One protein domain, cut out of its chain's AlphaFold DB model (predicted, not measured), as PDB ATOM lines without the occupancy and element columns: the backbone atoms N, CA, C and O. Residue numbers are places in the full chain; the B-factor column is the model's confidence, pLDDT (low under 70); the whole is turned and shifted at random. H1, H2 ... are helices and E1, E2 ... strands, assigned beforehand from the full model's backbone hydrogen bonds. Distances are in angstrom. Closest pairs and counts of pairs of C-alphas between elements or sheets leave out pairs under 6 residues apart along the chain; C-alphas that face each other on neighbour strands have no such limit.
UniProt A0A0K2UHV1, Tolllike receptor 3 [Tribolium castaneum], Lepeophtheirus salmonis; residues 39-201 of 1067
ATOM      1  N   PRO A  39     313.038 185.390 265.695       73.31
ATOM      2  CA  PRO A  39     312.510 184.070 265.318       73.31
ATOM      3  C   PRO A  39     313.426 182.866 265.626       73.31
ATOM      4  O   PRO A  39     313.081 181.748 265.244       73.31
ATOM      5  N   ILE A  40     314.584 183.067 266.271       77.50
ATOM      6  CA  ILE A  40     315.534 181.994 266.617       77.50
ATOM      7  C   ILE A  40     315.587 181.745 268.124       77.50
ATOM      8  O   ILE A  40     315.618 182.689 268.911       77.50
ATOM      9  N   ASP A  41     315.690 180.473 268.503       71.19
ATOM     10  CA  ASP A  41     316.015 180.031 269.862       71.19
ATOM     11  C   ASP A  41     317.414 179.396 269.860       71.19
ATOM     12  O   ASP A  41     317.582 178.174 269.831       71.19
ATOM     13  N   SER A  42     318.449 180.242 269.776       71.12
ATOM     14  CA  SER A  42     319.841 179.792 269.696       71.12
ATOM     15  C   SER A  42     320.789 180.712 270.457       71.12
ATOM     16  O   SER A  42     320.924 181.889 270.138       71.12
ATOM     17  N   ALA A  43     321.532 180.148 271.412       68.62
ATOM     18  CA  ALA A  43     322.611 180.850 272.113       68.62
ATOM     19  C   ALA A  43     323.862 181.074 271.234       68.62
ATOM     20  O   ALA A  43     324.796 181.758 271.649       68.62
ATOM     21  N   HIS A  44     323.912 180.464 270.043       79.81
ATOM     22  CA  HIS A  44     325.084 180.470 269.169       79.81
ATOM     23  C   HIS A  44     325.052 181.554 268.088       79.81
ATOM     24  O   HIS A  44     326.096 181.829 267.511       79.81
ATOM     25  N   CYS A  45     323.893 182.147 267.795       85.62
ATOM     26  CA  CYS A  45     323.744 183.165 266.758       85.62
ATOM     27  C   CYS A  45     323.112 184.428 267.335       85.62
ATOM     28  O   CYS A  45     322.247 184.359 268.203       85.62
ATOM     29  N   ASN A  46     323.528 185.590 266.835       87.25
ATOM     30  CA  ASN A  46     322.995 186.874 267.278       87.25
ATOM     31  C   ASN A  46     321.945 187.382 266.289       87.25
ATOM     32  O   ASN A  46     322.165 187.341 265.082       87.25
ATOM     33  N   CYS A  47     320.828 187.889 266.789       86.88
ATOM     34  CA  CYS A  47     319.720 188.346 265.974       86.88
ATOM     35  C   CYS A  47     319.347 189.780 266.309       86.88
ATOM     36  O   CYS A  47     319.121 190.118 267.471       86.88
ATOM     37  N   MET A  48     319.264 190.614 265.278       83.88
ATOM     38  CA  MET A  48     318.959 192.029 265.414       83.88
ATOM     39  C   MET A  48     317.740 192.389 264.558       83.88
ATOM     40  O   MET A  48     317.720 192.068 263.364       83.88
ATOM     41  N   PRO A  49     316.723 193.054 265.130       82.56
ATOM     42  CA  PRO A  49     315.656 193.649 264.342       82.56
ATOM     43  C   PRO A  49     316.199 194.851 263.556       82.56
ATOM     44  O   PRO A  49     317.017 195.620 264.061       82.56
ATOM     45  N   ASN A  50     315.739 195.017 262.320       76.75
ATOM     46  CA  ASN A  50     316.125 196.103 261.427       76.75
ATOM     47  C   ASN A  50     314.927 196.538 260.570       76.75
ATOM     48  O   ASN A  50     314.562 195.811 259.650       76.75
ATOM     49  N   GLU A  51     314.313 197.689 260.870       65.75
ATOM     50  CA  GLU A  51     313.300 198.371 260.034       65.75
ATOM     51  C   GLU A  51     312.297 197.422 259.321       65.75
ATOM     52  O   GLU A  51     312.171 197.436 258.100       65.75
ATOM     53  N   ALA A  52     311.600 196.567 260.089       73.06
ATOM     54  CA  ALA A  52     310.664 195.519 259.623       73.06
ATOM     55  C   ALA A  52     311.286 194.245 258.998       73.06
ATOM     56  O   ALA A  52     310.634 193.504 258.259       73.06
ATOM     57  N   SER A  53     312.541 193.950 259.329       82.38
ATOM     58  CA  SER A  53     313.253 192.716 258.984       82.38
ATOM     59  C   SER A  53     314.062 192.191 260.170       82.38
ATOM     60  O   SER A  53     314.342 192.932 261.113       82.38
ATOM     61  N   PHE A  54     314.458 190.921 260.131       87.94
ATOM     62  CA  PHE A  54     315.401 190.345 261.091       87.94
ATOM     63  C   PHE A  54     316.702 189.999 260.383       87.94
ATOM     64  O   PHE A  54     316.677 189.387 259.315       87.94
ATOM     65  N   VAL A  55     317.833 190.355 260.989       89.12
ATOM     66  CA  VAL A  55     319.156 189.931 260.523       89.12
ATOM     67  C   VAL A  55     319.797 189.058 261.592       89.12
ATOM     68  O   VAL A  55     320.032 189.502 262.716       89.12
ATOM     69  N   ILE A  56     320.070 187.810 261.235       90.44
ATOM     70  CA  ILE A  56     320.679 186.800 262.097       90.44
ATOM     71  C   ILE A  56     322.120 186.588 261.638       90.44
ATOM     72  O   ILE A  56     322.350 186.265 260.478       90.44
ATOM     73  N   TRP A  57     323.082 186.731 262.543       89.25
ATOM     74  CA  TRP A  57     324.511 186.541 262.308       89.25
ATOM     75  C   TRP A  57     325.007 185.317 263.080       89.25
ATOM     76  O   TRP A  57     324.929 185.287 264.311       89.25
ATOM     77  N   CYS A  58     325.562 184.329 262.380       88.50
ATOM     78  CA  CYS A  58     326.059 183.092 262.984       88.50
ATOM     79  C   CYS A  58     327.567 182.936 262.758       88.50
ATOM     80  O   CYS A  58     327.978 182.949 261.598       88.50
ATOM     81  N   PRO A  59     328.413 182.775 263.798       83.75
ATOM     82  CA  PRO A  59     328.064 182.749 265.226       83.75
ATOM     83  C   PRO A  59     327.927 184.130 265.900       83.75
ATOM     84  O   PRO A  59     327.349 184.262 266.971       83.75
ATOM     85  N   SER A  60     328.495 185.193 265.330       82.00
ATOM     86  CA  SER A  60     328.465 186.532 265.945       82.00
ATOM     87  C   SER A  60     328.432 187.627 264.892       82.00
ATOM     88  O   SER A  60     328.853 187.401 263.764       82.00
ATOM     89  N   THR A  61     328.014 188.837 265.261       78.00
ATOM     90  CA  THR A  61     327.959 189.992 264.347       78.00
ATOM     91  C   THR A  61     329.327 190.363 263.761       78.00
ATOM     92  O   THR A  61     329.414 190.747 262.600       78.00
ATOM     93  N   VAL A  62     330.414 190.193 264.524       79.44
ATOM     94  CA  VAL A  62     331.776 190.593 264.115       79.44
ATOM     95  C   VAL A  62     332.475 189.523 263.271       79.44
ATOM     96  O   VAL A  62     333.187 189.849 262.328       79.44
ATOM     97  N   ASN A  63     332.283 188.242 263.599       82.69
ATOM     98  CA  ASN A  63     333.019 187.131 262.989       82.69
ATOM     99  C   ASN A  63     332.085 186.007 262.514       82.69
ATOM    100  O   ASN A  63     332.348 184.826 262.750       82.69
ATOM    101  N   HIS A  64     330.974 186.368 261.877       86.12
ATOM    102  CA  HIS A  64     330.015 185.423 261.311       86.12
ATOM    103  C   HIS A  64     330.617 184.614 260.153       86.12
ATOM    104  O   HIS A  64     331.463 185.098 259.395       86.12
ATOM    105  N   ASN A  65     330.146 183.382 260.009       88.81
ATOM    106  CA  ASN A  65     330.325 182.533 258.841       88.81
ATOM    107  C   ASN A  65     329.254 182.840 257.785       88.81
ATOM    108  O   ASN A  65     329.549 182.849 256.594       88.81
ATOM    109  N   PHE A  66     328.028 183.146 258.212       90.75
ATOM    110  CA  PHE A  66     326.947 183.604 257.341       90.75
ATOM    111  C   PHE A  66     325.963 184.497 258.102       90.75
ATOM    112  O   PHE A  66     325.909 184.500 259.336       90.75
ATOM    113  N   GLN A  67     325.179 185.250 257.340       91.94
ATOM    114  CA  GLN A  67     324.062 186.048 257.818       91.94
ATOM    115  C   GLN A  67     322.765 185.626 257.115       91.94
ATOM    116  O   GLN A  67     322.773 185.308 255.923       91.94
ATOM    117  N   ILE A  68     321.650 185.640 257.840       92.50
ATOM    118  CA  ILE A  68     320.308 185.402 257.307       92.50
ATOM    119  C   ILE A  68     319.490 186.673 257.489       92.50
ATOM    120  O   ILE A  68     319.375 187.190 258.594       92.50
ATOM    121  N   THR A  69     318.908 187.165 256.405       91.94
ATOM    122  CA  THR A  69     317.975 188.288 256.390       91.94
ATOM    123  C   THR A  69     316.571 187.757 256.150       91.94
ATOM    124  O   THR A  69     316.312 187.144 255.117       91.94
ATOM    125  N   ILE A  70     315.664 188.012 257.085       90.19
ATOM    126  CA  ILE A  70     314.263 187.600 257.017       90.19
ATOM    127  C   ILE A  70     313.406 188.851 256.844       90.19
ATOM    128  O   ILE A  70     313.419 189.746 257.689       90.19
ATOM    129  N   LYS A  71     312.653 188.900 255.748       89.56
ATOM    130  CA  LYS A  71     311.621 189.897 255.449       89.56
ATOM    131  C   LYS A  71     310.295 189.171 255.191       89.56
ATOM    132  O   LYS A  71     310.312 187.968 254.924       89.56
ATOM    133  N   PRO A  72     309.140 189.861 255.227       87.25
ATOM    134  CA  PRO A  72     307.874 189.244 254.845       87.25
ATOM    135  C   PRO A  72     307.978 188.580 253.462       87.25
ATOM    136  O   PRO A  72     308.230 189.260 252.469       87.25
ATOM    137  N   ARG A  73     307.827 187.247 253.424       90.19
ATOM    138  CA  ARG A  73     307.934 186.379 252.230       90.19
ATOM    139  C   ARG A  73     309.260 186.425 251.460       90.19
ATOM    140  O   ARG A  73     309.331 185.888 250.359       90.19
ATOM    141  N   ILE A  74     310.318 187.010 252.019       93.12
ATOM    142  CA  ILE A  74     311.639 187.050 251.383       93.12
ATOM    143  C   ILE A  74     312.681 186.589 252.392       93.12
ATOM    144  O   ILE A  74     312.787 187.136 253.492       93.12
ATOM    145  N   LEU A  75     313.489 185.616 251.993       94.31
ATOM    146  CA  LEU A  75     314.580 185.096 252.804       94.31
ATOM    147  C   LEU A  75     315.893 185.236 252.043       94.31
ATOM    148  O   LEU A  75     316.010 184.780 250.911       94.31
ATOM    149  N   GLY A  76     316.896 185.853 252.656       94.56
ATOM    150  CA  GLY A  76     318.230 185.979 252.082       94.56
ATOM    151  C   GLY A  76     319.281 185.346 252.972       94.56
ATOM    152  O   GLY A  76     319.343 185.650 254.155       94.56
ATOM    153  N   ILE A  77     320.133 184.500 252.408       94.31
ATOM    154  CA  ILE A  77     321.277 183.900 253.087       94.31
ATOM    155  C   ILE A  77     322.541 184.402 252.404       94.31
ATOM    156  O   ILE A  77     322.725 184.217 251.204       94.31
ATOM    157  N   SER A  78     323.413 185.053 253.162       93.25
ATOM    158  CA  SER A  78     324.662 185.612 252.660       93.25
ATOM    159  C   SER A  78     325.830 185.015 253.434       93.25
ATOM    160  O   SER A  78     325.937 185.187 254.646       93.25
ATOM    161  N   CYS A  79     326.686 184.265 252.746       90.62
ATOM    162  CA  CYS A  79     327.852 183.634 253.349       90.62
ATOM    163  C   CYS A  79     329.056 184.585 253.328       90.62
ATOM    164  O   CYS A  79     329.232 185.382 252.406       90.62
ATOM    165  N   ASN A  80     329.904 184.508 254.349       87.00
ATOM    166  CA  ASN A  80     331.103 185.326 254.436       87.00
ATOM    167  C   ASN A  80     332.165 184.797 253.463       87.00
ATOM    168  O   ASN A  80     332.773 183.759 253.702       87.00
ATOM    169  N   ALA A  81     332.422 185.539 252.387       76.31
ATOM    170  CA  ALA A  81     333.348 185.132 251.328       76.31
ATOM    171  C   ALA A  81     334.804 184.919 251.795       76.31
ATOM    172  O   ALA A  81     335.569 184.264 251.094       76.31
ATOM    173  N   ASN A  82     335.195 185.467 252.952       77.75
ATOM    174  CA  ASN A  82     336.546 185.322 253.506       77.75
ATOM    175  C   ASN A  82     336.701 184.085 254.406       77.75
ATOM    176  O   ASN A  82     337.789 183.839 254.925       77.75
ATOM    177  N   LYS A  83     335.620 183.333 254.635       77.12
ATOM    178  CA  LYS A  83     335.617 182.119 255.445       77.12
ATOM    179  C   LYS A  83     335.048 180.967 254.635       77.12
ATOM    180  O   LYS A  83     333.851 180.916 254.373       77.12
ATOM    181  N   GLU A  84     335.901 180.017 254.276       67.88
ATOM    182  CA  GLU A  84     335.450 178.779 253.648       67.88
ATOM    183  C   GLU A  84     334.776 177.887 254.691       67.88
ATOM    184  O   GLU A  84     335.419 177.346 255.593       67.88
ATOM    185  N   LEU A  85     333.456 177.753 254.579       80.56
ATOM    186  CA  LEU A  85     332.660 176.821 255.366       80.56
ATOM    187  C   LEU A  85     332.303 175.625 254.477       80.56
ATOM    188  O   LEU A  85     331.769 175.807 253.383       80.56
ATOM    189  N   SER A  86     332.585 174.398 254.927       83.94
ATOM    190  CA  SER A  86     332.159 173.205 254.187       83.94
ATOM    191  C   SER A  86     330.632 173.080 254.186       83.94
ATOM    192  O   SER A  86     329.965 173.515 255.126       83.94
ATOM    193  N   SER A  87     330.068 172.453 253.152       84.56
ATOM    194  CA  SER A  87     328.615 172.278 253.002       84.56
ATOM    195  C   SER A  87     327.973 171.594 254.219       84.56
ATOM    196  O   SER A  87     326.930 172.039 254.699       84.56
ATOM    197  N   ASP A  88     328.619 170.563 254.775       86.06
ATOM    198  CA  ASP A  88     328.129 169.858 255.968       86.06
ATOM    199  C   ASP A  88     328.189 170.735 257.226       86.06
ATOM    200  O   ASP A  88     327.259 170.732 258.038       86.06
ATOM    201  N   ALA A  89     329.260 171.520 257.389       85.88
ATOM    202  CA  ALA A  89     329.381 172.463 258.498       85.88
ATOM    203  C   ALA A  89     328.314 173.563 258.405       85.88
ATOM    204  O   ALA A  89     327.674 173.875 259.409       85.88
ATOM    205  N   PHE A  90     328.057 174.073 257.198       89.12
ATOM    206  CA  PHE A  90     327.003 175.046 256.929       89.12
ATOM    207  C   PHE A  90     325.617 174.514 257.306       89.12
ATOM    208  O   PHE A  90     324.897 175.152 258.073       89.12
ATOM    209  N   LEU A  91     325.258 173.309 256.849       89.38
ATOM    210  CA  LEU A  91     323.967 172.701 257.180       89.38
ATOM    211  C   LEU A  91     323.819 172.439 258.686       89.38
ATOM    212  O   LEU A  91     322.738 172.621 259.249       89.38
ATOM    213  N   ASN A  92     324.901 172.030 259.351       88.38
ATOM    214  CA  ASN A  92     324.901 171.815 260.795       88.38
ATOM    215  C   ASN A  92     324.743 173.123 261.581       88.38
ATOM    216  O   ASN A  92     324.068 173.117 262.608       88.38
ATOM    217  N   GLU A  93     325.319 174.238 261.124       87.50
ATOM    218  CA  GLU A  93     325.085 175.554 261.732       87.50
ATOM    219  C   GLU A  93     323.646 176.040 261.514       87.50
ATOM    220  O   GLU A  93     323.034 176.527 262.463       87.50
ATOM    221  N   LEU A  94     323.057 175.819 260.332       88.69
ATOM    222  CA  LEU A  94     321.648 176.146 260.079       88.69
ATOM    223  C   LEU A  94     320.696 175.375 261.005       88.69
ATOM    224  O   LEU A  94     319.776 175.961 261.569       88.69
ATOM    225  N   LYS A  95     320.937 174.078 261.229       86.69
ATOM    226  CA  LYS A  95     320.114 173.253 262.136       86.69
ATOM    227  C   LYS A  95     320.160 173.721 263.598       86.69
ATOM    228  O   LYS A  95     319.215 173.469 264.338       86.69
ATOM    229  N   LYS A  96     321.225 174.414 264.022       84.56
ATOM    230  CA  LYS A  96     321.375 174.957 265.389       84.56
ATOM    231  C   LYS A  96     320.578 176.245 265.635       84.56
ATOM    232  O   LYS A  96     320.559 176.720 266.770       84.56
ATOM    233  N   LEU A  97     319.961 176.826 264.603       82.56
ATOM    234  CA  LEU A  97     319.155 178.044 264.724       82.56
ATOM    235  C   LEU A  97     317.812 177.816 265.425       82.56
ATOM    236  O   LEU A  97     317.296 178.755 266.023       82.56
ATOM    237  N   ASN A  98     317.265 176.595 265.334       76.25
ATOM    238  CA  ASN A  98     315.968 176.209 265.900       76.25
ATOM    239  C   ASN A  98     314.868 177.268 265.647       76.25
ATOM    240  O   ASN A  98     314.286 177.822 266.576       76.25
ATOM    241  N   LEU A  99     314.653 177.611 264.370       76.44
ATOM    242  CA  LEU A  99     313.689 178.633 263.945       76.44
ATOM    243  C   LEU A  99     312.242 178.172 264.169       76.44
ATOM    244  O   LEU A  99     311.885 177.047 263.815       76.44
ATOM    245  N   SER A 100     311.377 179.072 264.643       70.12
ATOM    246  CA  SER A 100     309.923 178.896 264.506       70.12
ATOM    247  C   SER A 100     309.543 178.876 263.018       70.12
ATOM    248  O   SER A 100     310.101 179.664 262.255       70.12
ATOM    249  N   SER A 101     308.613 178.006 262.598       75.56
ATOM    250  CA  SER A 101     308.251 177.824 261.178       75.56
ATOM    251  C   SER A 101     308.048 179.158 260.446       75.56
ATOM    252  O   SER A 101     307.196 179.959 260.829       75.56
ATOM    253  N   LEU A 102     308.838 179.382 259.389       77.00
ATOM    254  CA  LEU A 102     308.887 180.650 258.651       77.00
ATOM    255  C   LEU A 102     307.720 180.833 257.662       77.00
ATOM    256  O   LEU A 102     307.578 181.906 257.077       77.00
ATOM    257  N   GLY A 103     306.874 179.815 257.478       82.31
ATOM    258  CA  GLY A 103     305.776 179.847 256.511       82.31
ATOM    259  C   GLY A 103     306.255 179.902 255.046       82.31
ATOM    260  O   GLY A 103     307.373 179.463 254.749       82.31
ATOM    261  N   PRO A 104     305.404 180.378 254.113       89.94
ATOM    262  CA  PRO A 104     305.721 180.422 252.685       89.94
ATOM    263  C   PRO A 104     306.643 181.597 252.337       89.94
ATOM    264  O   PRO A 104     306.435 182.726 252.791       89.94
ATOM    265  N   ILE A 105     307.634 181.335 251.483       93.44
ATOM    266  CA  ILE A 105     308.614 182.309 250.995       93.44
ATOM    267  C   ILE A 105     308.431 182.487 249.485       93.44
ATOM    268  O   ILE A 105     308.526 181.537 248.714       93.44
ATOM    269  N   ASP A 106     308.189 183.718 249.045       95.19
ATOM    270  CA  ASP A 106     308.080 184.035 247.623       95.19
ATOM    271  C   ASP A 106     309.477 184.059 246.980       95.19
ATOM    272  O   ASP A 106     309.670 183.448 245.933       95.19
ATOM    273  N   GLU A 107     310.472 184.674 247.631       96.94
ATOM    274  CA  GLU A 107     311.834 184.807 247.088       96.94
ATOM    275  C   GLU A 107     312.912 184.341 248.077       96.94
ATOM    276  O   GLU A 107     313.021 184.843 249.201       96.94
ATOM    277  N   LEU A 108     313.751 183.403 247.636       96.50
ATOM    278  CA  LEU A 108     314.874 182.864 248.395       96.50
ATOM    279  C   LEU A 108     316.207 183.226 247.726       96.50
ATOM    280  O   LEU A 108     316.527 182.739 246.641       96.50
ATOM    281  N   TYR A 109     317.011 184.050 248.395       96.88
ATOM    282  CA  TYR A 109     318.315 184.502 247.915       96.88
ATOM    283  C   TYR A 109     319.460 183.762 248.604       96.88
ATOM    284  O   TYR A 109     319.503 183.668 249.827       96.88
ATOM    285  N   PHE A 110     320.445 183.340 247.821       94.56
ATOM    286  CA  PHE A 110     321.755 182.910 248.295       94.56
ATOM    287  C   PHE A 110     322.813 183.844 247.724       94.56
ATOM    288  O   PHE A 110     322.883 184.034 246.513       94.56
ATOM    289  N   GLN A 111     323.641 184.426 248.580       92.56
ATOM    290  CA  GLN A 111     324.692 185.359 248.193       92.56
ATOM    291  C   GLN A 111     326.033 184.878 248.723       92.56
ATOM    292  O   GLN A 111     326.173 184.599 249.909       92.56
ATOM    293  N   HIS A 112     327.031 184.804 247.845       87.19
ATOM    294  CA  HIS A 112     328.420 184.493 248.199       87.19
ATOM    295  C   HIS A 112     328.640 183.122 248.874       87.19
ATOM    296  O   HIS A 112     329.741 182.846 249.339       87.19
ATOM    297  N   CYS A 113     327.621 182.262 248.918       86.69
ATOM    298  CA  CYS A 113     327.711 180.896 249.431       86.69
ATOM    299  C   CYS A 113     328.379 179.964 248.420       86.69
ATOM    300  O   CYS A 113     328.460 180.301 247.246       86.69
ATOM    301  N   THR A 114     328.859 178.802 248.854       83.62
ATOM    302  CA  THR A 114     329.334 177.729 247.966       83.62
ATOM    303  C   THR A 114     328.161 176.868 247.487       83.62
ATOM    304  O   THR A 114     327.095 176.869 248.105       83.62
ATOM    305  N   ILE A 115     328.328 176.141 246.374       86.38
ATOM    306  CA  ILE A 115     327.310 175.170 245.937       86.38
ATOM    307  C   ILE A 115     327.268 174.031 246.970       86.38
ATOM    308  O   ILE A 115     328.308 173.409 247.214       86.38
ATOM    309  N   PRO A 116     326.106 173.729 247.574       89.06
ATOM    310  CA  PRO A 116     326.003 172.616 248.502       89.06
ATOM    311  C   PRO A 116     326.123 171.280 247.760       89.06
ATOM    312  O   PRO A 116     325.537 171.092 246.695       89.06
ATOM    313  N   ASN A 117     326.821 170.319 248.367       89.31
ATOM    314  CA  ASN A 117     326.961 168.941 247.873       89.31
ATOM    315  C   ASN A 117     325.716 168.068 248.163       89.31
ATOM    316  O   ASN A 117     325.780 166.844 248.084       89.31
ATOM    317  N   PHE A 118     324.594 168.694 248.515       91.25
ATOM    318  CA  PHE A 118     323.292 168.095 248.801       91.25
ATOM    319  C   PHE A 118     322.179 168.973 248.207       91.25
ATOM    320  O   PHE A 118     322.414 170.136 247.872       91.25
ATOM    321  N   SER A 119     320.954 168.445 248.102       94.19
ATOM    322  CA  SER A 119     319.809 169.211 247.587       94.19
ATOM    323  C   SER A 119     319.475 170.415 248.476       94.19
ATOM    324  O   SER A 119     319.498 170.323 249.707       94.19
ATOM    325  N   PHE A 120     319.066 171.530 247.864       95.25
ATOM    326  CA  PHE A 120     318.572 172.711 248.583       95.25
ATOM    327  C   PHE A 120     317.367 172.410 249.490       95.25
ATOM    328  O   PHE A 120     317.120 173.173 250.426       95.25
ATOM    329  N   SER A 121     316.671 171.285 249.290       94.06
ATOM    330  CA  SER A 121     315.607 170.828 250.192       94.06
ATOM    331  C   SER A 121     316.092 170.581 251.623       94.06
ATOM    332  O   SER A 121     315.339 170.789 252.573       94.06
ATOM    333  N   ALA A 122     317.363 170.212 251.815       93.75
ATOM    334  CA  ALA A 122     317.950 170.069 253.144       93.75
ATOM    335  C   ALA A 122     318.029 171.417 253.882       93.75
ATOM    336  O   ALA A 122     317.822 171.466 255.094       93.75
ATOM    337  N   ILE A 123     318.284 172.510 253.150       92.62
ATOM    338  CA  ILE A 123     318.333 173.871 253.698       92.62
ATOM    339  C   ILE A 123     316.921 174.374 253.995       92.62
ATOM    340  O   ILE A 123     316.680 174.868 255.094       92.62
ATOM    341  N   THR A 124     315.972 174.212 253.067       92.44
ATOM    342  CA  THR A 124     314.580 174.632 253.311       92.44
ATOM    343  C   THR A 124     313.948 173.856 254.466       92.44
ATOM    344  O   THR A 124     313.258 174.456 255.289       92.44
ATOM    345  N   SER A 125     314.272 172.565 254.601       90.81
ATOM    346  CA  SER A 125     313.858 171.734 255.739       90.81
ATOM    347  C   SER A 125     314.503 172.187 257.050       90.81
ATOM    348  O   SER A 125     313.810 172.307 258.056       90.81
ATOM    349  N   ALA A 126     315.811 172.482 257.058       89.25
ATOM    350  CA  ALA A 126     316.504 172.978 258.253       89.25
ATOM    351  C   ALA A 126     315.954 174.332 258.736       89.25
ATOM    352  O   ALA A 126     315.970 174.613 259.931       89.25
ATOM    353  N   LEU A 127     315.447 175.151 257.812       89.00
ATOM    354  CA  LEU A 127     314.854 176.460 258.085       89.00
ATOM    355  C   LEU A 127     313.326 176.412 258.268       89.00
ATOM    356  O   LEU A 127     312.708 177.455 258.465       89.00
ATOM    357  N   SER A 128     312.709 175.224 258.218       87.50
ATOM    358  CA  SER A 128     311.255 175.030 258.352       87.50
ATOM    359  C   SER A 128     310.414 175.905 257.402       87.50
ATOM    360  O   SER A 128     309.386 176.463 257.803       87.50
ATOM    361  N   ILE A 129     310.863 176.039 256.148       90.69
ATOM    362  CA  ILE A 129     310.183 176.792 255.081       90.69
ATOM    363  C   ILE A 129     309.109 175.904 254.441       90.69
ATOM    364  O   ILE A 129     309.410 174.784 254.033       90.69
ATOM    365  N   SER A 130     307.866 176.391 254.329       88.19
ATOM    366  CA  SER A 130     306.748 175.569 253.829       88.19
ATOM    367  C   SER A 130     306.669 175.492 252.303       88.19
ATOM    368  O   SER A 130     306.260 174.469 251.763       88.19
ATOM    369  N   SER A 131     307.027 176.571 251.607       92.75
ATOM    370  CA  SER A 131     307.103 176.619 250.145       92.75
ATOM    371  C   SER A 131     308.026 177.748 249.688       92.75
ATOM    372  O   SER A 131     308.244 178.718 250.416       92.75
ATOM    373  N   VAL A 132     308.585 177.589 248.488       95.75
ATOM    374  CA  VAL A 132     309.445 178.566 247.804       95.75
ATOM    375  C   VAL A 132     308.957 178.739 246.370       95.75
ATOM    376  O   VAL A 132     308.738 177.727 245.698       95.75
ATOM    377  N   LYS A 133     308.809 179.987 245.901       96.25
ATOM    378  CA  LYS A 133     308.382 180.298 244.525       96.25
ATOM    379  C   LYS A 133     309.531 180.688 243.590       96.25
ATOM    380  O   LYS A 133     309.576 180.220 242.449       96.25
ATOM    381  N   GLU A 134     310.464 181.513 244.057       97.94
ATOM    382  CA  GLU A 134     311.628 181.980 243.298       97.94
ATOM    383  C   GLU A 134     312.923 181.726 244.080       97.94
ATOM    384  O   GLU A 134     313.008 181.990 245.280       97.94
ATOM    385  N   MET A 135     313.954 181.225 243.398       97.56
ATOM    386  CA  MET A 135     315.296 181.060 243.960       97.56
ATOM    387  C   MET A 135     316.327 181.856 243.165       97.56
ATOM    388  O   MET A 135     316.444 181.687 241.952       97.56
ATOM    389  N   HIS A 136     317.130 182.658 243.864       97.12
ATOM    390  CA  HIS A 136     318.199 183.472 243.288       97.12
ATOM    391  C   HIS A 136     319.543 183.096 243.913       97.12
ATOM    392  O   HIS A 136     319.789 183.326 245.096       97.12
ATOM    393  N   LEU A 137     320.434 182.528 243.110       94.69
ATOM    394  CA  LEU A 137     321.737 182.026 243.519       94.69
ATOM    395  C   LEU A 137     322.843 182.931 242.961       94.69
ATOM    396  O   LEU A 137     323.214 182.845 241.791       94.69
ATOM    397  N   LEU A 138     323.362 183.818 243.805       92.44
ATOM    398  CA  LEU A 138     324.342 184.853 243.477       92.44
ATOM    399  C   LEU A 138     325.715 184.480 244.054       92.44
ATOM    400  O   LEU A 138     326.084 184.885 245.158       92.44
ATOM    401  N   TYR A 139     326.494 183.704 243.307       86.44
ATOM    402  CA  TYR A 139     327.823 183.266 243.744       86.44
ATOM    403  C   TYR A 139     328.891 184.324 243.446       86.44
ATOM    404  O   TYR A 139     328.774 185.080 242.483       86.44
ATOM    405  N   ASN A 140     329.972 184.348 244.235       79.62
ATOM    406  CA  ASN A 140     331.121 185.227 243.979       79.62
ATOM    407  C   ASN A 140     332.074 184.659 242.935       79.62
ATOM    408  O   ASN A 140     332.442 185.342 241.986       79.62
ATOM    409  N   THR A 141     332.543 183.434 243.134       79.19
ATOM    410  CA  THR A 141     333.496 182.778 242.243       79.19
ATOM    411  C   THR A 141     333.278 181.283 242.333       79.19
ATOM    412  O   THR A 141     333.160 180.756 243.434       79.19
ATOM    413  N   PHE A 142     333.219 180.624 241.185       78.69
ATOM    414  CA  PHE A 142     333.254 179.169 241.114       78.69
ATOM    415  C   PHE A 142     334.698 178.673 241.050       78.69
ATOM    416  O   PHE A 142     335.531 179.296 240.386       78.69
ATOM    417  N   GLU A 143     334.978 177.563 241.723       74.50
ATOM    418  CA  GLU A 143     336.300 176.933 241.762       74.50
ATOM    419  C   GLU A 143     336.331 175.611 240.989       74.50
ATOM    420  O   GLU A 143     335.301 174.973 240.760       74.50
ATOM    421  N   GLU A 144     337.527 175.203 240.568       73.69
ATOM    422  CA  GLU A 144     337.744 173.953 239.843       73.69
ATOM    423  C   GLU A 144     337.310 172.743 240.687       73.69
ATOM    424  O   GLU A 144     337.724 172.588 241.832       73.69
ATOM    425  N   GLY A 145     336.450 171.892 240.119       74.25
ATOM    426  CA  GLY A 145     335.879 170.724 240.803       74.25
ATOM    427  C   GLY A 145     334.524 170.957 241.483       74.25
ATOM    428  O   GLY A 145     333.888 169.983 241.879       74.25
ATOM    429  N   GLN A 146     334.034 172.200 241.580       79.81
ATOM    430  CA  GLN A 146     332.655 172.460 242.009       79.81
ATOM    431  C   GLN A 146     331.668 172.114 240.888       79.81
ATOM    432  O   GLN A 146     331.846 172.532 239.745       79.81
ATOM    433  N   MET A 147     330.603 171.383 241.217       84.88
ATOM    434  CA  MET A 147     329.553 171.004 240.273       84.88
ATOM    435  C   MET A 147     328.205 170.956 240.992       84.88
ATOM    436  O   MET A 147     328.130 170.523 242.142       84.88
ATOM    437  N   PHE A 148     327.139 171.387 240.317       90.25
ATOM    438  CA  PHE A 148     325.781 171.105 240.779       90.25
ATOM    439  C   PHE A 148     325.531 169.595 240.758       90.25
ATOM    440  O   PHE A 148     325.870 168.925 239.786       90.25
ATOM    441  N   ILE A 149     324.929 169.049 241.810       92.00
ATOM    442  CA  ILE A 149     324.591 167.625 241.854       92.00
ATOM    443  C   ILE A 149     323.315 167.334 241.054       92.00
ATOM    444  O   ILE A 149     322.543 168.229 240.700       92.00
ATOM    445  N   GLU A 150     323.078 166.056 240.769       92.00
ATOM    446  CA  GLU A 150     321.799 165.590 240.235       92.00
ATOM    447  C   GLU A 150     320.655 165.910 241.208       92.00
ATOM    448  O   GLU A 150     320.782 165.726 242.419       92.00
ATOM    449  N   GLY A 151     319.544 166.433 240.680       93.19
ATOM    450  CA  GLY A 151     318.389 166.811 241.491       93.19
ATOM    451  C   GLY A 151     318.696 167.860 242.567       93.19
ATOM    452  O   GLY A 151     318.085 167.825 243.634       93.19
ATOM    453  N   GLN A 152     319.617 168.800 242.311       94.94
ATOM    454  CA  GLN A 152     320.016 169.867 243.242       94.94
ATOM    455  C   GLN A 152     318.825 170.625 243.865       94.94
ATOM    456  O   GLN A 152     318.908 171.077 245.007       94.94
ATOM    457  N   PHE A 153     317.729 170.784 243.121       95.75
ATOM    458  CA  PHE A 153     316.513 171.483 243.565       95.75
ATOM    459  C   PHE A 153     315.361 170.533 243.924       95.75
ATOM    460  O   PHE A 153     314.251 170.978 244.225       95.75
ATOM    461  N   SER A 154     315.601 169.222 243.896       94.62
ATOM    462  CA  SER A 154     314.583 168.213 244.166       94.62
ATOM    463  C   SER A 154     314.090 168.305 245.609       94.62
ATOM    464  O   SER A 154     314.884 168.331 246.556       94.62
ATOM    465  N   GLY A 155     312.767 168.354 245.778       91.31
ATOM    466  CA  GLY A 155     312.110 168.439 247.084       91.31
ATOM    467  C   GLY A 155     312.118 169.829 247.729       91.31
ATOM    468  O   GLY A 155     311.767 169.932 248.899       91.31
ATOM    469  N   VAL A 156     312.524 170.890 247.015       93.06
ATOM    470  CA  VAL A 156     312.500 172.268 247.545       93.06
ATOM    471  C   VAL A 156     311.069 172.765 247.772       93.06
ATOM    472  O   VAL A 156     310.762 173.260 248.852       93.06
ATOM    473  N   SER A 157     310.212 172.685 246.748       92.19
ATOM    474  CA  SER A 157     308.822 173.167 246.763       92.19
ATOM    475  C   SER A 157     308.121 172.752 245.466       92.19
ATOM    476  O   SER A 157     308.762 172.763 244.415       92.19
ATOM    477  N   SER A 158     306.821 172.441 245.500       91.06
ATOM    478  CA  SER A 158     306.000 172.251 244.287       91.06
ATOM    479  C   SER A 158     305.652 173.566 243.581       91.06
ATOM    480  O   SER A 158     305.307 173.561 242.403       91.06
ATOM    481  N   ASP A 159     305.767 174.691 244.290       92.75
ATOM    482  CA  ASP A 159     305.420 176.029 243.794       92.75
ATOM    483  C   ASP A 159     306.623 176.761 243.172       92.75
ATOM    484  O   ASP A 159     306.519 177.934 242.815       92.75
ATOM    485  N   LEU A 160     307.784 176.100 243.066       96.06
ATOM    486  CA  LEU A 160     309.007 176.709 242.543       96.06
ATOM    487  C   LEU A 160     308.875 176.933 241.031       96.06
ATOM    488  O   LEU A 160     308.977 175.987 240.248       96.06
ATOM    489  N   GLU A 161     308.670 178.188 240.632       96.81
ATOM    490  CA  GLU A 161     308.454 178.612 239.243       96.81
ATOM    491  C   GLU A 161     309.701 179.255 238.616       96.81
ATOM    492  O   GLU A 161     309.826 179.281 237.386       96.81
ATOM    493  N   ARG A 162     310.624 179.789 239.428       98.12
ATOM    494  CA  ARG A 162     311.808 180.516 238.951       98.12
ATOM    495  C   ARG A 162     313.093 180.064 239.630       98.12
ATOM    496  O   ARG A 162     313.173 180.022 240.854       98.12
ATOM    497  N   ILE A 163     314.135 179.877 238.819       97.62
ATOM    498  CA  ILE A 163     315.517 179.732 239.286       97.62
ATOM    499  C   ILE A 163     316.429 180.691 238.512       97.62
ATOM    500  O   ILE A 163     316.459 180.688 237.280       97.62
ATOM    501  N   GLU A 164     317.202 181.499 239.230       96.75
ATOM    502  CA  GLU A 164     318.260 182.346 238.686       96.75
ATOM    503  C   GLU A 164     319.605 181.965 239.306       96.75
ATOM    504  O   GLU A 164     319.751 181.918 240.522       96.75
ATOM    505  N   ILE A 165     320.603 181.712 238.467       93.56
ATOM    506  CA  ILE A 165     321.976 181.397 238.850       93.56
ATOM    507  C   ILE A 165     322.871 182.445 238.211       93.56
ATOM    508  O   ILE A 165     322.911 182.566 236.987       93.56
ATOM    509  N   LYS A 166     323.612 183.199 239.021       91.88
ATOM    510  CA  LYS A 166     324.507 184.249 238.539       91.88
ATOM    511  C   LYS A 166     325.861 184.167 239.209       91.88
ATOM    512  O   LYS A 166     325.962 184.264 240.430       91.88
ATOM    513  N   THR A 167     326.907 184.058 238.394       84.31
ATOM    514  CA  THR A 167     328.291 183.961 238.865       84.31
ATOM    515  C   THR A 167     329.218 184.819 238.001       84.31
ATOM    516  O   THR A 167     329.361 184.552 236.803       84.31
ATOM    517  N   PRO A 168     329.873 185.846 238.561       71.06
ATOM    518  CA  PRO A 168     330.665 186.781 237.775       71.06
ATOM    519  C   PRO A 168     332.040 186.224 237.364       71.06
ATOM    520  O   PRO A 168     332.569 186.633 236.329       71.06
ATOM    521  N   SER A 169     332.619 185.279 238.114       78.38
ATOM    522  CA  SER A 169     333.967 184.746 237.860       78.38
ATOM    523  C   SER A 169     334.103 183.244 238.122       78.38
ATOM    524  O   SER A 169     333.345 182.648 238.882       78.38
ATOM    525  N   PHE A 170     335.105 182.639 237.479       81.56
ATOM    526  CA  PHE A 170     335.507 181.241 237.643       81.56
ATOM    527  C   PHE A 170     337.033 181.173 237.785       81.56
ATOM    528  O   PHE A 170     337.737 181.800 236.985       81.56
ATOM    529  N   LYS A 171     337.529 180.427 238.775       77.00
ATOM    530  CA  LYS A 171     338.947 180.119 239.009       77.00
ATOM    531  C   LYS A 171     339.210 178.668 238.609       77.00
ATOM    532  O   LYS A 171     338.640 177.763 239.202       77.00
ATOM    533  N   GLY A 172     340.096 178.464 237.640       75.50
ATOM    534  CA  GLY A 172     340.468 177.133 237.164       75.50
ATOM    535  C   GLY A 172     340.483 177.023 235.647       75.50
ATOM    536  O   GLY A 172     340.124 177.967 234.928       75.50
ATOM    537  N   SER A 173     340.898 175.853 235.173       72.19
ATOM    538  CA  SER A 173     340.984 175.548 233.741       72.19
ATOM    539  C   SER A 173     339.769 174.774 233.219       72.19
ATOM    540  O   SER A 173     339.268 175.100 232.144       72.19
ATOM    541  N   ASN A 174     339.242 173.825 233.999       77.50
ATOM    542  CA  ASN A 174     338.134 172.962 233.592       77.50
ATOM    543  C   ASN A 174     336.762 173.499 234.049       77.50
ATOM    544  O   ASN A 174     336.416 173.445 235.227       77.50
ATOM    545  N   ARG A 175     335.975 174.019 233.103       74.50
ATOM    546  CA  ARG A 175     334.706 174.733 233.328       74.50
ATOM    547  C   ARG A 175     333.506 173.811 233.087       74.50
ATOM    548  O   ARG A 175     332.893 173.887 232.029       74.50
ATOM    549  N   ASN A 176     333.184 172.953 234.057       75.50
ATOM    550  CA  ASN A 176     332.049 172.016 233.994       75.50
ATOM    551  C   ASN A 176     331.204 172.067 235.277       75.50
ATOM    552  O   ASN A 176     331.008 171.060 235.949       75.50
ATOM    553  N   VAL A 177     330.717 173.252 235.647       81.12
ATOM    554  CA  VAL A 177     329.938 173.411 236.892       81.12
ATOM    555  C   VAL A 177     328.481 172.937 236.730       81.12
ATOM    556  O   VAL A 177     327.820 172.615 237.716       81.12
ATOM    557  N   ILE A 178     327.971 172.867 235.496       87.81
ATOM    558  CA  ILE A 178     326.576 172.516 235.189       87.81
ATOM    559  C   ILE A 178     326.422 170.997 235.055       87.81
ATOM    560  O   ILE A 178     327.077 170.374 234.222       87.81
ATOM    561  N   SER A 179     325.507 170.415 235.835       89.81
ATOM    562  CA  SER A 179     325.114 169.008 235.706       89.81
ATOM    563  C   SER A 179     323.879 168.851 234.807       89.81
ATOM    564  O   SER A 179     322.928 169.621 234.969       89.81
ATOM    565  N   PRO A 180     323.834 167.844 233.908       91.19
ATOM    566  CA  PRO A 180     322.705 167.621 232.992       91.19
ATOM    567  C   PRO A 180     321.352 167.402 233.690       91.19
ATOM    568  O   PRO A 180     320.305 167.708 233.126       91.19
ATOM    569  N   ASN A 181     321.363 166.898 234.927       93.88
ATOM    570  CA  ASN A 181     320.160 166.494 235.661       93.88
ATOM    571  C   ASN A 181     319.919 167.338 236.924       93.88
ATOM    572  O   ASN A 181     319.187 166.933 237.828       93.88
ATOM    573  N   MET A 182     320.518 168.530 237.032       94.50
ATOM    574  CA  MET A 182     320.395 169.357 238.245       94.50
ATOM    575  C   MET A 182     318.959 169.821 238.552       94.50
ATOM    576  O   MET A 182     318.642 170.115 239.704       94.50
ATOM    577  N   PHE A 183     318.082 169.864 237.544       95.88
ATOM    578  CA  PHE A 183     316.672 170.257 237.675       95.88
ATOM    579  C   PHE A 183     315.703 169.074 237.839       95.88
ATOM    580  O   PHE A 183     314.483 169.266 237.818       95.88
ATOM    581  N   ASP A 184     316.210 167.849 237.994       94.94
ATOM    582  CA  ASP A 184     315.364 166.683 238.239       94.94
ATOM    583  C   ASP A 184     314.524 166.870 239.508       94.94
ATOM    584  O   ASP A 184     314.975 167.420 240.511       94.94
ATOM    585  N   GLY A 185     313.255 166.466 239.432       92.06
ATOM    586  CA  GLY A 185     312.257 166.698 240.479       92.06
ATOM    587  C   GLY A 185     311.497 168.028 240.380       92.06
ATOM    588  O   GLY A 185     310.424 168.120 240.963       92.06
ATOM    589  N   VAL A 186     311.978 169.022 239.613       95.12
ATOM    590  CA  VAL A 186     311.311 170.343 239.466       95.12
ATOM    591  C   VAL A 186     311.042 170.764 238.013       95.12
ATOM    592  O   VAL A 186     310.511 171.842 237.761       95.12
ATOM    593  N   ARG A 187     311.356 169.920 237.022       94.25
ATOM    594  CA  ARG A 187     311.254 170.261 235.585       94.25
ATOM    595  C   ARG A 187     309.869 170.762 235.137       94.25
ATOM    596  O   ARG A 187     309.790 171.684 234.331       94.25
ATOM    597  N   GLY A 188     308.782 170.165 235.638       91.38
ATOM    598  CA  GLY A 188     307.416 170.406 235.135       91.38
ATOM    599  C   GLY A 188     306.753 171.718 235.578       91.38
ATOM    600  O   GLY A 188     305.748 172.113 234.996       91.38
ATOM    601  N   GLN A 189     307.305 172.386 236.591       92.88
ATOM    602  CA  GLN A 189     306.728 173.570 237.251       92.88
ATOM    603  C   GLN A 189     307.500 174.865 236.948       92.88
ATOM    604  O   GLN A 189     306.959 175.960 237.106       92.88
ATOM    605  N   LEU A 190     308.746 174.756 236.473       96.88
ATOM    606  CA  LEU A 190     309.586 175.912 236.169       96.88
ATOM    607  C   LEU A 190     309.066 176.676 234.944       96.88
ATOM    608  O   LEU A 190     308.912 176.126 233.855       96.88
ATOM    609  N   LYS A 191     308.857 177.981 235.126       97.69
ATOM    610  CA  LYS A 191     308.448 178.947 234.095       97.69
ATOM    611  C   LYS A 191     309.586 179.885 233.695       97.69
ATOM    612  O   LYS A 191     309.577 180.406 232.579       97.69
ATOM    613  N   PHE A 192     310.566 180.092 234.575       98.38
ATOM    614  CA  PHE A 192     311.715 180.961 234.335       98.38
ATOM    615  C   PHE A 192     313.017 180.294 234.778       98.38
ATOM    616  O   PHE A 192     313.159 179.905 235.937       98.38
ATOM    617  N   ILE A 193     314.001 180.264 233.883       97.38
ATOM    618  CA  ILE A 193     315.372 179.870 234.211       97.38
ATOM    619  C   ILE A 193     316.336 180.930 233.684       97.38
ATOM    620  O   ILE A 193     316.275 181.315 232.515       97.38
ATOM    621  N   ALA A 194     317.255 181.379 234.534       96.69
ATOM    622  CA  ALA A 194     318.401 182.181 234.124       96.69
ATOM    623  C   ALA A 194     319.703 181.559 234.630       96.69
ATOM    624  O   ALA A 194     319.857 181.330 235.825       96.69
ATOM    625  N   ILE A 195     320.647 181.313 233.724       92.62
ATOM    626  CA  ILE A 195     321.983 180.790 234.012       92.62
ATOM    627  C   ILE A 195     322.998 181.779 233.428       92.62
ATOM    628  O   ILE A 195     323.252 181.810 232.227       92.62
ATOM    629  N   LEU A 196     323.538 182.649 234.278       90.44
ATOM    630  CA  LEU A 196     324.457 183.734 233.930       90.44
ATOM    631  C   LEU A 196     325.829 183.449 234.548       90.44
ATOM    632  O   LEU A 196     326.139 183.913 235.648       90.44
ATOM    633  N   THR A 197     326.647 182.657 233.862       84.25
ATOM    634  CA  THR A 197     327.893 182.106 234.405       84.25
ATOM    635  C   THR A 197     329.046 182.188 233.416       84.25
ATOM    636  O   THR A 197     328.855 182.183 232.213       84.25
ATOM    637  N   ASN A 198     330.281 182.232 233.912       81.94
ATOM    638  CA  ASN A 198     331.480 182.071 233.079       81.94
ATOM    639  C   ASN A 198     332.101 180.676 233.218       81.94
ATOM    640  O   ASN A 198     333.239 180.472 232.798       81.94
ATOM    641  N   ALA A 199     331.404 179.746 233.866       80.50
ATOM    642  CA  ALA A 199     331.953 178.484 234.349       80.50
ATOM    643  C   ALA A 199     331.487 177.242 233.580       80.50
ATOM    644  O   ALA A 199     331.669 176.127 234.068       80.50
ATOM    645  N   ALA A 200     330.917 177.434 232.393       83.44
ATOM    646  CA  ALA A 200     330.642 176.369 231.445       83.44
ATOM    647  C   ALA A 200     331.171 176.754 230.053       83.44
ATOM    648  O   ALA A 200     331.195 177.930 229.672       83.44
ATOM    649  N   GLU A 201     331.704 175.759 229.344       85.25
ATOM    650  CA  GLU A 201     332.101 175.874 227.932       85.25
ATOM    651  C   GLU A 201     331.102 175.209 226.981       85.25
ATOM    652  O   GLU A 201     331.113 175.527 225.788       85.25
TER     653      GLU A 201
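Overview. This is residues 39 to 201 of the 1067 residues of the protein "Tolllike receptor 3 [Tribolium castaneum]" of Lepeophtheirus salmonis (UniProt A0A0K2UHV1). The chain is wound in stacked, flattened turns: from E4 to E10 each turn passes through one strand of a long, twisted eight-strand sheet and returns on the other side, first through H1 and H2 and then through the long loops 144 to 161 and 172 to 191. The antiparallel strands E1 to E4 extend the sheet at one end, E5 and E6 bend at the edge of the turns, and E7 and E9 form a small pair where E6 and E8 run on. The printed part has 163 residues, with ten named strands and two named helices in the order E1 E2 E3 E4 H1 E5 H2 E6 E7 E8 E9 E10; the large sheet is mixed, in the order E1 E2 E3 E4 E5 E6 E8 E10. The class is mixed, helices and strands, with under half of the residues in named elements. The whole is compact, with a radius of gyration of the C-alphas of 15.5 A and spans of 44 by 35 by 26 A.

Along the chain. E1, residues 46 to 50, begins with C-alpha 46 at (322.995, 186.874, 267.278). E2 is residues 53 to 58, E3 residues 66 to 71 and E4 residues 74 to 79; E3 and E4 are each 16.7 A from first to last C-alpha. H1, residues 87 to 95, is 12.5 A long. E5, residues 103 to 111, is 21.4 A long and bends by 75 degrees at residue 106. H2 is residues 121 to 126, with C-alpha 121 at (315.607, 170.828, 250.192). E6, residues 129 to 138, is 20.0 A long and bends by 82 degrees at residue 133. E7 is residues 141 to 143, E8 residues 162 to 166 and E9 residues 169 to 171. E10, residues 192 to 197, is 16.2 A long and ends with C-alpha 197 at (327.893, 182.106, 234.405).

Arrangement. In the large sheet E1 and E10 are the edge strands. E1 to E4 form a meander, each strand the antiparallel neighbour of the one before. In the hairpin of E1 and E2, N 48 and O 55 are 2.9 A apart, within hydrogen-bond range. In the hairpin of E2 and E3, N 56 and O 68 are 2.8 A apart, and in that of E3 and E4, N 69 and O 76 are 2.7 A apart. E4, H1, E5 and E5, H2, E6 are strand-helix-strand units, two parallel neighbour strands with a helix between them, each with a right-handed crossover. E4 and E5 are parallel, with N 77 and O 109 at 2.8 A; E5 and E6 are parallel, with N 110 and O 136 at 2.8 A. E6 and E8 are parallel, with N 137 and O 164 at 2.7 A, and E8 and E10 are parallel, with N 165 and O 194 at 2.8 A. H1 is on the sheet but only grazes it, with its residues 90 to 94. H2 is on the sheet and also only grazes it, with its residues 121 to 124. H1 and H2 touch, closest at the C-alphas of Lys 95 and Ala 126, 5.3 A apart, at a steep tilt of 40 degrees, the same way. In both helices every O i to N i+4 pair is within hydrogen-bond range. E6 runs on into E7 at 89 degrees, and E8 runs on into E9 at 60 degrees. E7 and E9 are parallel neighbours, with N 171 and O 142 at 2.8 A. E7 and E10 are apart.

Size, cuts and confidence. The two C-alphas farthest apart are those of Ala 43 and Glu 201, at 45.5 A. The printed part has no cut. The links from E7 to E8, 18 residues, and from E9 to E10, 20 residues, are long. The mean pLDDT of the printed part is 87.2; residues 43, 51 and 84 are under 70.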